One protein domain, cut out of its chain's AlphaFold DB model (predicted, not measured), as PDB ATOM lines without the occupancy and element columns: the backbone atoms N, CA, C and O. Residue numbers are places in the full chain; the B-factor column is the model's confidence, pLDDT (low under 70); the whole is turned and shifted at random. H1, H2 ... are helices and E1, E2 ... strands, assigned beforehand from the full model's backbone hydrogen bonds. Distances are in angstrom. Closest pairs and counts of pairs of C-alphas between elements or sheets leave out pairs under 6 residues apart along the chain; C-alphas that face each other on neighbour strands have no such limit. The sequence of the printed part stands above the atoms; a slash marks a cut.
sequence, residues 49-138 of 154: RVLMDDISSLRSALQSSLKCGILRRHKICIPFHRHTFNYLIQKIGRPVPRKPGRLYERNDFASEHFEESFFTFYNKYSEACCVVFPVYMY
ATOM      1  N   ARG A  49      53.637  17.337  46.336       94.38
ATOM      2  CA  ARG A  49      54.092  18.622  45.789       94.38
ATOM      3  C   ARG A  49      53.946  18.680  44.265       94.38
ATOM      4  O   ARG A  49      53.325  19.599  43.753       94.38
ATOM      5  N   VAL A  50      54.452  17.664  43.565       93.75
ATOM      6  CA  VAL A  50      54.373  17.570  42.094       93.75
ATOM      7  C   VAL A  50      52.918  17.490  41.630       93.75
ATOM      8  O   VAL A  50      52.548  18.133  40.654       93.75
ATOM      9  N   LEU A  51      52.085  16.739  42.357       94.88
ATOM     10  CA  LEU A  51      50.651  16.641  42.098       94.88
ATOM     11  C   LEU A  51      49.969  18.015  42.167       94.88
ATOM     12  O   LEU A  51      49.255  18.393  41.241       94.88
ATOM     13  N   MET A  52      50.221  18.779  43.230       95.56
ATOM     14  CA  MET A  52      49.626  20.105  43.416       95.56
ATOM     15  C   MET A  52      50.157  21.134  42.408       95.56
ATOM     16  O   MET A  52      49.382  21.966  41.936       95.56
ATOM     17  N   ASP A  53      51.436  21.061  42.033       95.81
ATOM     18  CA  ASP A  53      52.032  21.927  41.005       95.81
ATOM     19  C   ASP A  53      51.378  21.693  39.627       95.81
ATOM     20  O   ASP A  53      51.000  22.644  38.931       95.81
ATOM     21  N   ASP A  54      51.173  20.428  39.249       95.31
ATOM     22  CA  ASP A  54      50.507  20.038  38.001       95.31
ATOM     23  C   ASP A  54      49.022  20.465  37.990       95.31
ATOM     24  O   ASP A  54      48.544  21.047  37.009       95.31
ATOM     25  N   ILE A  55      48.290  20.245  39.094       95.69
ATOM     26  CA  ILE A  55      46.889  20.689  39.252       95.69
ATOM     27  C   ILE A  55      46.795  22.217  39.140       95.69
ATOM     28  O   ILE A  55      45.935  22.738  38.427       95.69
ATOM     29  N   SER A  56      47.702  22.945  39.794       95.56
ATOM     30  CA  SER A  56      47.743  24.413  39.765       95.56
ATOM     31  C   SER A  56      48.051  24.949  38.367       95.56
ATOM     32  O   SER A  56      47.461  25.944  37.935       95.56
ATOM     33  N   SER A  57      48.929  24.264  37.631       95.62
ATOM     34  CA  SER A  57      49.260  24.589  36.242       95.62
ATOM     35  C   SER A  57      48.047  24.418  35.327       95.62
ATOM     36  O   SER A  57      47.717  25.325  34.559       95.62
ATOM     37  N   LEU A  58      47.320  23.302  35.459       94.56
ATOM     38  CA  LEU A  58      46.075  23.074  34.723       94.56
ATOM     39  C   LEU A  58      45.006  24.110  35.085       94.56
ATOM     40  O   LEU A  58      44.378  24.668  34.184       94.56
ATOM     41  N   ARG A  59      44.840  24.421  36.378       94.62
ATOM     42  CA  ARG A  59      43.885  25.436  36.850       94.62
ATOM     43  C   ARG A  59      44.174  26.783  36.214       94.62
ATOM     44  O   ARG A  59      43.284  27.406  35.650       94.62
ATOM     45  N   SER A  60      45.428  27.214  36.271       93.56
ATOM     46  CA  SER A  60      45.862  28.507  35.743       93.56
ATOM     47  C   SER A  60      45.646  28.601  34.235       93.56
ATOM     48  O   SER A  60      45.136  29.614  33.747       93.56
ATOM     49  N   ALA A  61      45.973  27.540  33.493       92.44
ATOM     50  CA  ALA A  61      45.772  27.484  32.049       92.44
ATOM     51  C   ALA A  61      44.284  27.521  31.674       92.44
ATOM     52  O   ALA A  61      43.882  28.275  30.784       92.44
ATOM     53  N   LEU A  62      43.452  26.760  32.391       91.69
ATOM     54  CA  LEU A  62      42.012  26.732  32.175       91.69
ATOM     55  C   LEU A  62      41.360  28.075  32.512       91.69
ATOM     56  O   LEU A  62      40.631  28.619  31.691       91.69
ATOM     57  N   GLN A  63      41.676  28.651  33.671       91.12
ATOM     58  CA  GLN A  63      41.149  29.946  34.105       91.12
ATOM     59  C   GLN A  63      41.572  31.078  33.165       91.12
ATOM     60  O   GLN A  63      40.758  31.929  32.815       91.12
ATOM     61  N   SER A  64      42.816  31.057  32.677       90.00
ATOM     62  CA  SER A  64      43.274  32.007  31.657       90.00
ATOM     63  C   SER A  64      42.476  31.862  30.360       90.00
ATOM     64  O   SER A  64      42.056  32.862  29.783       90.00
ATOM     65  N   SER A  65      42.203  30.625  29.932       89.44
ATOM     66  CA  SER A  65      41.380  30.358  28.749       89.44
ATOM     67  C   SER A  65      39.935  30.824  28.930       89.44
ATOM     68  O   SER A  65      39.389  31.460  28.032       89.44
ATOM     69  N   LEU A  66      39.314  30.539  30.079       89.12
ATOM     70  CA  LEU A  66      37.945  30.961  30.389       89.12
ATOM     71  C   LEU A  66      37.837  32.489  30.457       89.12
ATOM     72  O   LEU A  66      36.904  33.066  29.905       89.12
ATOM     73  N   LYS A  67      38.836  33.160  31.044       87.94
ATOM     74  CA  LYS A  67      38.923  34.626  31.092       87.94
ATOM     75  C   LYS A  67      39.010  35.258  29.701       87.94
ATOM     76  O   LYS A  67      38.461  36.337  29.489       87.94
ATOM     77  N   CYS A  68      39.691  34.616  28.751       83.94
ATOM     78  CA  CYS A  68      39.743  35.078  27.361       83.94
ATOM     79  C   CYS A  68      38.418  34.878  26.600       83.94
ATOM     80  O   CYS A  68      38.216  35.518  25.565       83.94
ATOM     81  N   GLY A  69      37.518  34.032  27.110       74.44
ATOM     82  CA  GLY A  69      36.177  33.811  26.575       74.44
ATOM     83  C   GLY A  69      36.120  33.059  25.238       74.44
ATOM     84  O   GLY A  69      37.117  32.589  24.690       74.44
ATOM     85  N   ILE A  70      34.903  32.953  24.689       63.97
ATOM     86  CA  ILE A  70      34.570  32.146  23.494       63.97
ATOM     87  C   ILE A  70      35.199  32.706  22.206       63.97
ATOM     88  O   ILE A  70      35.461  31.953  21.266       63.97
ATOM     89  N   LEU A  71      35.474  34.015  22.164       64.44
ATOM     90  CA  LEU A  71      35.993  34.704  20.977       64.44
ATOM     91  C   LEU A  71      37.382  34.206  20.557       64.44
ATOM     92  O   LEU A  71      37.776  34.372  19.406       64.44
ATOM     93  N   ARG A  72      38.112  33.557  21.469       65.12
ATOM     94  CA  ARG A  72      39.389  32.914  21.178       65.12
ATOM     95  C   ARG A  72      39.341  31.460  21.633       65.12
ATOM     96  O   ARG A  72      39.901  31.113  22.666       65.12
ATOM     97  N   ARG A  73      38.659  30.597  20.867       62.75
ATOM     98  CA  ARG A  73      38.695  29.133  21.057       62.75
ATOM     99  C   ARG A  73      40.140  28.631  20.965       62.75
ATOM    100  O   ARG A  73      40.611  28.265  19.891       62.75
ATOM    101  N   HIS A  74      40.841  28.615  22.092       73.06
ATOM    102  CA  HIS A  74      42.204  28.124  22.177       73.06
ATOM    103  C   HIS A  74      42.219  26.680  22.649       73.06
ATOM    104  O   HIS A  74      41.592  26.302  23.635       73.06
ATOM    105  N   LYS A  75      42.993  25.866  21.932       84.94
ATOM    106  CA  LYS A  75      43.451  24.588  22.460       84.94
ATOM    107  C   LYS A  75      44.406  24.888  23.610       84.94
ATOM    108  O   LYS A  75      45.383  25.608  23.417       84.94
ATOM    109  N   ILE A  76      44.124  24.330  24.780       89.75
ATOM    110  CA  ILE A  76      45.028  24.382  25.927       89.75
ATOM    111  C   ILE A  76      45.999  23.209  25.799       89.75
ATOM    112  O   ILE A  76      45.575  22.065  25.640       89.75
ATOM    113  N   CYS A  77      47.297  23.490  25.863       91.00
ATOM    114  CA  CYS A  77      48.342  22.478  25.928       91.00
ATOM    115  C   CYS A  77      49.214  22.782  27.139       91.00
ATOM    116  O   CYS A  77      49.770  23.874  27.232       91.00
ATOM    117  N   ILE A  78      49.326  21.827  28.058       91.88
ATOM    118  CA  ILE A  78      50.153  21.955  29.258       91.88
ATOM    119  C   ILE A  78      51.076  20.742  29.383       91.88
ATOM    120  O   ILE A  78      50.659  19.626  29.054       91.88
ATOM    121  N   PRO A  79      52.322  20.930  29.845       91.50
ATOM    122  CA  PRO A  79      53.119  19.814  30.319       91.50
ATOM    123  C   PRO A  79      52.471  19.250  31.586       91.50
ATOM    124  O   PRO A  79      51.915  19.985  32.399       91.50
ATOM    125  N   PHE A  80      52.542  17.935  31.740       90.06
ATOM    126  CA  PHE A  80      52.011  17.244  32.905       90.06
ATOM    127  C   PHE A  80      52.939  16.087  33.235       90.06
ATOM    128  O   PHE A  80      53.356  15.353  32.328       90.06
ATOM    129  N   HIS A  81      53.282  15.896  34.507       91.19
ATOM    130  CA  HIS A  81      54.116  14.758  34.858       91.19
ATOM    131  C   HIS A  81      53.341  13.462  34.626       91.19
ATOM    132  O   HIS A  81      52.176  13.323  35.001       91.19
ATOM    133  N   ARG A  82      54.006  12.469  34.024       87.06
ATOM    134  CA  ARG A  82      53.367  11.202  33.636       87.06
ATOM    135  C   ARG A  82      52.672  10.510  34.807       87.06
ATOM    136  O   ARG A  82      51.563  10.019  34.645       87.06
ATOM    137  N   HIS A  83      53.307  10.463  35.977       88.31
ATOM    138  CA  HIS A  83      52.725   9.807  37.152       88.31
ATOM    139  C   HIS A  83      51.474  10.532  37.648       88.31
ATOM    140  O   HIS A  83      50.490   9.873  37.959       88.31
ATOM    141  N   THR A  84      51.487  11.863  37.645       92.50
ATOM    142  CA  THR A  84      50.319  12.679  37.978       92.50
ATOM    143  C   THR A  84      49.193  12.474  36.969       92.50
ATOM    144  O   THR A  84      48.054  12.255  37.360       92.50
ATOM    145  N   PHE A  85      49.501  12.476  35.666       91.44
ATOM    146  CA  PHE A  85      48.507  12.239  34.612       91.44
ATOM    147  C   PHE A  85      47.872  10.855  34.747       91.44
ATOM    148  O   PHE A  85      46.658  10.698  34.637       91.44
ATOM    149  N   ASN A  86      48.700   9.842  35.004       90.62
ATOM    150  CA  ASN A  86      48.245   8.472  35.183       90.62
ATOM    151  C   ASN A  86      47.372   8.307  36.428       90.62
ATOM    152  O   ASN A  86      46.417   7.537  36.389       90.62
ATOM    153  N   TYR A  87      47.701   9.033  37.497       91.50
ATOM    154  CA  TYR A  87      46.940   9.061  38.740       91.50
ATOM    155  C   TYR A  87      45.589   9.773  38.573       91.50
ATOM    156  O   TYR A  87      44.565   9.228  38.962       91.50
ATOM    157  N   LEU A  88      45.574  10.951  37.940       92.00
ATOM    158  CA  LEU A  88      44.385  11.803  37.856       92.00
ATOM    159  C   LEU A  88      43.448  11.492  36.678       92.00
ATOM    160  O   LEU A  88      42.258  11.753  36.788       92.00
ATOM    161  N   ILE A  89      43.969  11.047  35.523       90.06
ATOM    162  CA  ILE A  89      43.246  11.153  34.235       90.06
ATOM    163  C   ILE A  89      43.327   9.881  33.372       90.06
ATOM    164  O   ILE A  89      42.323   9.474  32.795       90.06
ATOM    165  N   GLN A  90      44.499   9.242  33.231       82.00
ATOM    166  CA  GLN A  90      44.786   8.301  32.124       82.00
ATOM    167  C   GLN A  90      43.743   7.192  31.913       82.00
ATOM    168  O   GLN A  90      43.446   6.834  30.768       82.00
ATOM    169  N   LYS A  91      43.209   6.618  32.995       81.94
ATOM    170  CA  LYS A  91      42.272   5.483  32.941       81.94
ATOM    171  C   LYS A  91      40.796   5.895  32.983       81.94
ATOM    172  O   LYS A  91      39.938   5.022  32.919       81.94
ATOM    173  N   ILE A  92      40.508   7.194  33.028       88.50
ATOM    174  CA  ILE A  92      39.156   7.751  33.149       88.50
ATOM    175  C   ILE A  92      38.679   8.282  31.783       88.50
ATOM    176  O   ILE A  92      39.488   8.470  30.866       88.50
ATOM    177  N   GLY A  93      37.371   8.450  31.599       93.00
ATOM    178  CA  GLY A  93      36.767   8.961  30.369       93.00
ATOM    179  C   GLY A  93      36.577   7.917  29.264       93.00
ATOM    180  O   GLY A  93      37.163   6.827  29.252       93.00
ATOM    181  N   ARG A  94      35.739   8.266  28.286       95.75
ATOM    182  CA  ARG A  94      35.310   7.379  27.199       95.75
ATOM    183  C   ARG A  94      36.223   7.515  25.971       95.75
ATOM    184  O   ARG A  94      36.405   8.632  25.477       95.75
ATOM    185  N   PRO A  95      36.769   6.414  25.420       95.06
ATOM    186  CA  PRO A  95      37.540   6.466  24.179       95.06
ATOM    187  C   PRO A  95      36.679   6.942  23.006       95.06
ATOM    188  O   PRO A  95      35.505   6.584  22.898       95.06
ATOM    189  N   VAL A  96      37.269   7.738  22.113       95.50
ATOM    190  CA  VAL A  96      36.584   8.215  20.907       95.50
ATOM    191  C   VAL A  96      37.020   7.381  19.702       95.50
ATOM    192  O   VAL A  96      38.214   7.351  19.396       95.50
ATOM    193  N   PRO A  97      36.092   6.727  18.976       95.31
ATOM    194  CA  PRO A  97      36.440   5.961  17.786       95.31
ATOM    195  C   PRO A  97      37.226   6.808  16.782       95.31
ATOM    196  O   PRO A  97      36.840   7.937  16.471       95.31
ATOM    197  N   ARG A  98      38.320   6.247  16.251       94.19
ATOM    198  CA  ARG A  98      39.170   6.869  15.217       94.19
ATOM    199  C   ARG A  98      39.858   8.180  15.639       94.19
ATOM    200  O   ARG A  98      40.339   8.908  14.774       94.19
ATOM    201  N   LYS A  99      39.929   8.497  16.937       93.94
ATOM    202  CA  LYS A  99      40.671   9.658  17.461       93.94
ATOM    203  C   LYS A  99      41.617   9.238  18.594       93.94
ATOM    204  O   LYS A  99      41.301   8.309  19.326       93.94
ATOM    205  N   PRO A 100      42.762   9.924  18.772       90.94
ATOM    206  CA  PRO A 100      43.767   9.556  19.777       90.94
ATOM    207  C   PRO A 100      43.389   9.943  21.217       90.94
ATOM    208  O   PRO A 100      44.143   9.665  22.145       90.94
ATOM    209  N   GLY A 101      42.267  10.640  21.410       93.25
ATOM    210  CA  GLY A 101      41.840  11.168  22.701       93.25
ATOM    211  C   GLY A 101      40.634  10.460  23.309       93.25
ATOM    212  O   GLY A 101      40.110   9.466  22.799       93.25
ATOM    213  N   ARG A 102      40.173  11.033  24.417       96.19
ATOM    214  CA  ARG A 102      39.011  10.587  25.184       96.19
ATOM    215  C   ARG A 102      38.081  11.766  25.457       96.19
ATOM    216  O   ARG A 102      38.518  12.918  25.448       96.19
ATOM    217  N   LEU A 103      36.804  11.462  25.659       96.56
ATOM    218  CA  LEU A 103      35.807  12.395  26.177       96.56
ATOM    219  C   LEU A 103      35.697  12.199  27.683       96.56
ATOM    220  O   LEU A 103      35.538  11.064  28.127       96.56
ATOM    221  N   TYR A 104      35.770  13.294  28.424       96.06
ATOM    222  CA  TYR A 104      35.664  13.298  29.875       96.06
ATOM    223  C   TYR A 104      34.402  14.047  30.275       96.06
ATOM    224  O   TYR A 104      34.169  15.156  29.791       96.06
ATOM    225  N   GLU A 105      33.602  13.436  31.133       96.62
ATOM    226  CA  GLU A 105      32.451  14.049  31.783       96.62
ATOM    227  C   GLU A 105      32.887  14.777  33.058       96.62
ATOM    228  O   GLU A 105      33.982  14.561  33.575       96.62
ATOM    229  N   ARG A 106      32.019  15.620  33.624       95.06
ATOM    230  CA  ARG A 106      32.329  16.332  34.875       95.06
ATOM    231  C   ARG A 106      32.699  15.379  36.021       95.06
ATOM    232  O   ARG A 106      33.615  15.675  36.786       95.06
ATOM    233  N   ASN A 107      32.008  14.242  36.105       94.81
ATOM    234  CA  ASN A 107      32.189  13.232  37.154       94.81
ATOM    235  C   ASN A 107      33.497  12.439  37.021       94.81
ATOM    236  O   ASN A 107      33.893  11.770  37.969       94.81
ATOM    237  N   ASP A 108      34.183  12.539  35.879       95.12
ATOM    238  CA  ASP A 108      35.500  11.926  35.688       95.12
ATOM    239  C   ASP A 108      36.605  12.675  36.459       95.12
ATOM    240  O   ASP A 108      37.711  12.163  36.616       95.12
ATOM    241  N   PHE A 109      36.318  13.885  36.953       94.06
ATOM    242  CA  PHE A 109      37.249  14.723  37.703       94.06
ATOM    243  C   PHE A 109      36.901  14.713  39.194       94.06
ATOM    244  O   PHE A 109      35.945  15.364  39.627       94.06
ATOM    245  N   ALA A 110      37.703  13.993  39.982       93.06
ATOM    246  CA  ALA A 110      37.499  13.840  41.420       93.06
ATOM    247  C   ALA A 110      37.494  15.194  42.154       93.06
ATOM    248  O   ALA A 110      38.404  16.012  41.993       93.06
ATOM    249  N   SER A 111      36.483  15.424  42.994       92.81
ATOM    250  CA  SER A 111      36.273  16.700  43.693       92.81
ATOM    251  C   SER A 111      37.385  17.058  44.680       92.81
ATOM    252  O   SER A 111      37.567  18.233  44.973       92.81
ATOM    253  N   GLU A 112      38.154  16.073  45.154       92.56
ATOM    254  CA  GLU A 112      39.349  16.280  45.991       92.56
ATOM    255  C   GLU A 112      40.460  17.081  45.288       92.56
ATOM    256  O   GLU A 112      41.321  17.670  45.939       92.56
ATOM    257  N   HIS A 113      40.449  17.102  43.955       93.12
ATOM    258  CA  HIS A 113      41.454  17.771  43.128       93.12
ATOM    259  C   HIS A 113      40.835  18.818  42.194       93.12
ATOM    260  O   HIS A 113      41.494  19.790  41.821       93.12
ATOM    261  N   PHE A 114      39.567  18.630  41.825       93.94
ATOM    262  CA  PHE A 114      38.859  19.414  40.822       93.94
ATOM    263  C   PHE A 114      37.510  19.904  41.358       93.94
ATOM    264  O   PHE A 114      36.442  19.356  41.064       93.94
ATOM    265  N   GLU A 115      37.562  20.961  42.163       93.44
ATOM    266  CA  GLU A 115      36.377  21.671  42.646       93.44
ATOM    267  C   GLU A 115      35.546  22.268  41.501       93.44
ATOM    268  O   GLU A 115      36.048  22.520  40.408       93.44
ATOM    269  N   GLU A 116      34.283  22.603  41.759       89.31
ATOM    270  CA  GLU A 116      33.422  23.219  40.740       89.31
ATOM    271  C   GLU A 116      33.938  24.582  40.257       89.31
ATOM    272  O   GLU A 116      33.868  24.916  39.071       89.31
ATOM    273  N   SER A 117      34.571  25.333  41.166       90.88
ATOM    274  CA  SER A 117      35.247  26.600  40.863       90.88
ATOM    275  C   SER A 117      36.363  26.451  39.823       90.88
ATOM    276  O   SER A 117      36.772  27.426  39.203       90.88
ATOM    277  N   PHE A 118      36.873  25.233  39.621       93.31
ATOM    278  CA  PHE A 118      37.938  24.950  38.670       93.31
ATOM    279  C   PHE A 118      37.474  25.169  37.227       93.31
ATOM    280  O   PHE A 118      38.231  25.691  36.407       93.31
ATOM    281  N   PHE A 119      36.221  24.813  36.939       94.19
ATOM    282  CA  PHE A 119      35.642  24.792  35.596       94.19
ATOM    283  C   PHE A 119      34.794  26.023  35.268       94.19
ATOM    284  O   PHE A 119      34.237  26.100  34.174       94.19
ATOM    285  N   THR A 120      34.714  26.986  36.186       93.00
ATOM    286  CA  THR A 120      33.909  28.200  36.033       93.00
ATOM    287  C   THR A 120      34.751  29.437  36.334       93.00
ATOM    288  O   THR A 120      35.604  29.431  37.219       93.00
ATOM    289  N   PHE A 121      34.511  30.511  35.591       91.69
ATOM    290  CA  PHE A 121      35.100  31.829  35.787       91.69
ATOM    291  C   PHE A 121      33.986  32.875  35.826       91.69
ATOM    292  O   PHE A 121      33.137  32.882  34.940       91.69
ATOM    293  N   TYR A 122      34.016  33.774  36.809       90.12
ATOM    294  CA  TYR A 122      33.093  34.906  36.905       90.12
ATOM    295  C   TYR A 122      33.843  36.210  36.656       90.12
ATOM    296  O   TYR A 122      34.917  36.437  37.218       90.12
ATOM    297  N   ASN A 123      33.280  37.079  35.823       87.44
ATOM    298  CA  ASN A 123      33.820  38.417  35.628       87.44
ATOM    299  C   ASN A 123      33.279  39.402  36.686       87.44
ATOM    300  O   ASN A 123      32.441  39.069  37.524       87.44
ATOM    301  N   LYS A 124      33.751  40.653  36.635       90.12
ATOM    302  CA  LYS A 124      33.328  41.724  37.557       90.12
ATOM    303  C   LYS A 124      31.846  42.121  37.444       90.12
ATOM    304  O   LYS A 124      31.368  42.876  38.279       90.12
ATOM    305  N   TYR A 125      31.152  41.648  36.411       91.31
ATOM    306  CA  TYR A 125      29.731  41.882  36.153       91.31
ATOM    307  C   TYR A 125      28.867  40.672  36.537       91.31
ATOM    308  O   TYR A 125      27.703  40.610  36.157       91.31
ATOM    309  N   SER A 126      29.434  39.700  37.265       87.38
ATOM    310  CA  SER A 126      28.772  38.443  37.644       87.38
ATOM    311  C   SER A 126      28.365  37.559  36.461       87.38
ATOM    312  O   SER A 126      27.617  36.599  36.638       87.38
ATOM    313  N   GLU A 127      28.897  37.816  35.266       89.19
ATOM    314  CA  GLU A 127      28.721  36.931  34.121       89.19
ATOM    315  C   GLU A 127      29.706  35.766  34.231       89.19
ATOM    316  O   GLU A 127      30.886  35.954  34.556       89.19
ATOM    317  N   ALA A 128      29.219  34.560  33.945       89.56
ATOM    318  CA  ALA A 128      29.992  33.336  34.066       89.56
ATOM    319  C   ALA A 128      30.431  32.802  32.698       89.56
ATOM    320  O   ALA A 128      29.656  32.763  31.744       89.56
ATOM    321  N   CYS A 129      31.665  32.310  32.629       89.81
ATOM    322  CA  CYS A 129      32.144  31.433  31.572       89.81
ATOM    323  C   CYS A 129      32.488  30.081  32.192       89.81
ATOM    324  O   CYS A 129      33.285  30.015  33.128       89.81
ATOM    325  N   CYS A 130      31.891  29.009  31.685       92.31
ATOM    326  CA  CYS A 130      32.080  27.663  32.209       92.31
ATOM    327  C   CYS A 130      32.511  26.685  31.118       92.31
ATOM    328  O   CYS A 130      32.238  26.862  29.927       92.31
ATOM    329  N   VAL A 131      33.203  25.633  31.541       91.75
ATOM    330  CA  VAL A 131      33.500  24.485  30.691       91.75
ATOM    331  C   VAL A 131      32.221  23.686  30.482       91.75
ATOM    332  O   VAL A 131      31.579  23.256  31.436       91.75
ATOM    333  N   VAL A 132      31.875  23.449  29.220       92.12
ATOM    334  CA  VAL A 132      30.767  22.567  28.850       92.12
ATOM    335  C   VAL A 132      31.314  21.160  28.633       92.12
ATOM    336  O   VAL A 132      32.203  20.955  27.803       92.12
ATOM    337  N   PHE A 133      30.783  20.202  29.385       95.00
ATOM    338  CA  PHE A 133      31.121  18.787  29.270       95.00
ATOM    339  C   PHE A 133      30.222  18.079  28.236       95.00
ATOM    340  O   PHE A 133      29.087  18.513  28.022       95.00
ATOM    341  N   PRO A 134      30.706  17.005  27.583       96.00
ATOM    342  CA  PRO A 134      32.024  16.394  27.763       96.00
ATOM    343  C   PRO A 134      33.164  17.172  27.096       96.00
ATOM    344  O   PRO A 134      33.016  17.724  26.004       96.00
ATOM    345  N   VAL A 135      34.348  17.140  27.714       93.62
ATOM    346  CA  VAL A 135      35.571  17.733  27.153       93.62
ATOM    347  C   VAL A 135      36.411  16.689  26.430       93.62
ATOM    348  O   VAL A 135      36.638  15.590  26.928       93.62
ATOM    349  N   TYR A 136      36.904  17.033  25.241       94.31
ATOM    350  CA  TYR A 136      37.848  16.191  24.512       94.31
ATOM    351  C   TYR A 136      39.282  16.526  24.920       94.31
ATOM    352  O   TYR A 136      39.734  17.656  24.727       94.31
ATOM    353  N   MET A 137      40.020  15.530  25.409       93.56
ATOM    354  CA  MET A 137      41.443  15.663  25.721       93.56
ATOM    355  C   MET A 137      42.232  14.532  25.064       93.56
ATOM    356  O   MET A 137      41.774  13.389  24.985       93.56
ATOM    357  N   TYR A 138      43.441  14.840  24.609       92.56
ATOM    358  CA  TYR A 138      44.415  13.843  24.178       92.56
ATOM    359  C   TYR A 138      45.772  14.183  24.787       92.56
ATOM    360  O   TYR A 138      46.104  15.350  24.979       92.56
TER     361      TYR A 138
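Overview. This is residues 49 to 138 of the 154 residues of an uncharacterized protein of Amphimedon queenslandica (UniProt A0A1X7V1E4). One long helix, H1, makes the backbone of this model: the small hairpin E2 and E3 packs on its last part, residues 62 to 68, and the short helix H2 is set crosswise near its first part, around residues 50 to 54. A second pair of short strands, E1 and E4, lies away from H1; long loops join H1 to H2, H2 to E1 and E1 to E2, while a tight link joins E3 to E4. The printed part has 90 residues, with two named helices and four named strands in the order H1 H2 E1 E2 E3 E4; each pair of strands is antiparallel. The class is mixed, helices and strands, with 39 residues, under half, in named elements. The whole is compact, with a radius of gyration of the C-alphas of 13.5 A and spans of 39 by 35 by 22 A.

Along the chain. Find C-alpha 49 at (54.092, 18.622, 45.789); from there H1, residues 49 to 68, runs 28.6 A to C-alpha 68 at (39.743, 35.078, 27.361). Next comes H2, residues 82 to 88, 9.9 A long. The strands have three residues each: E1 is residues 102 to 104, 6.4 A; E2 is 120 to 122, 6.8 A; E3 is 128 to 130, 6.3 A; E4 is 135 to 137, 6.4 A, and ends at C-alpha 137, (41.443, 15.663, 25.721).

Arrangement. Start at H1 and look at Leu 51: H1 and H2 only just touch, with 3 pairs of C-alphas within 8 A, made on H1 by residues 50 to 54 alone. The closest C-alphas are those of Leu 51 and Thr 84, 5.7 A apart, and the lines are about perpendicular at 73 degrees. Further along H1, the C-alpha of Leu 66 is 6.2 A from that of Phe 121 in E2 and 5.9 A from that of Cys 129 in E3, the closest pairs. E2 and E3 form a hairpin, antiparallel at 164 degrees; N 121 and O 129 are within hydrogen-bond range at 2.8 A. E1 and E4 are antiparallel at 142 degrees, with N 102 and O 137 at 2.9 A. H1 is apart from E1 and E4. In H1 and H2 every O i to N i+4 pair is within hydrogen-bond range.

Size, cuts and confidence. The C-alphas farthest apart are those of Arg 98 and Tyr 125, 41.9 A. The printed part has no cut. The links H1 to H2, H2 to E1 and E1 to E2 are long, while E2 to E3 and E3 to E4 are tight. In the link from H2 to E1, residues 94 to 95 pair antiparallel with residues 102 to 103 of E1. The mean pLDDT of the printed part is 90.5; look for low confidence at residues 70 to 73, which are under 70.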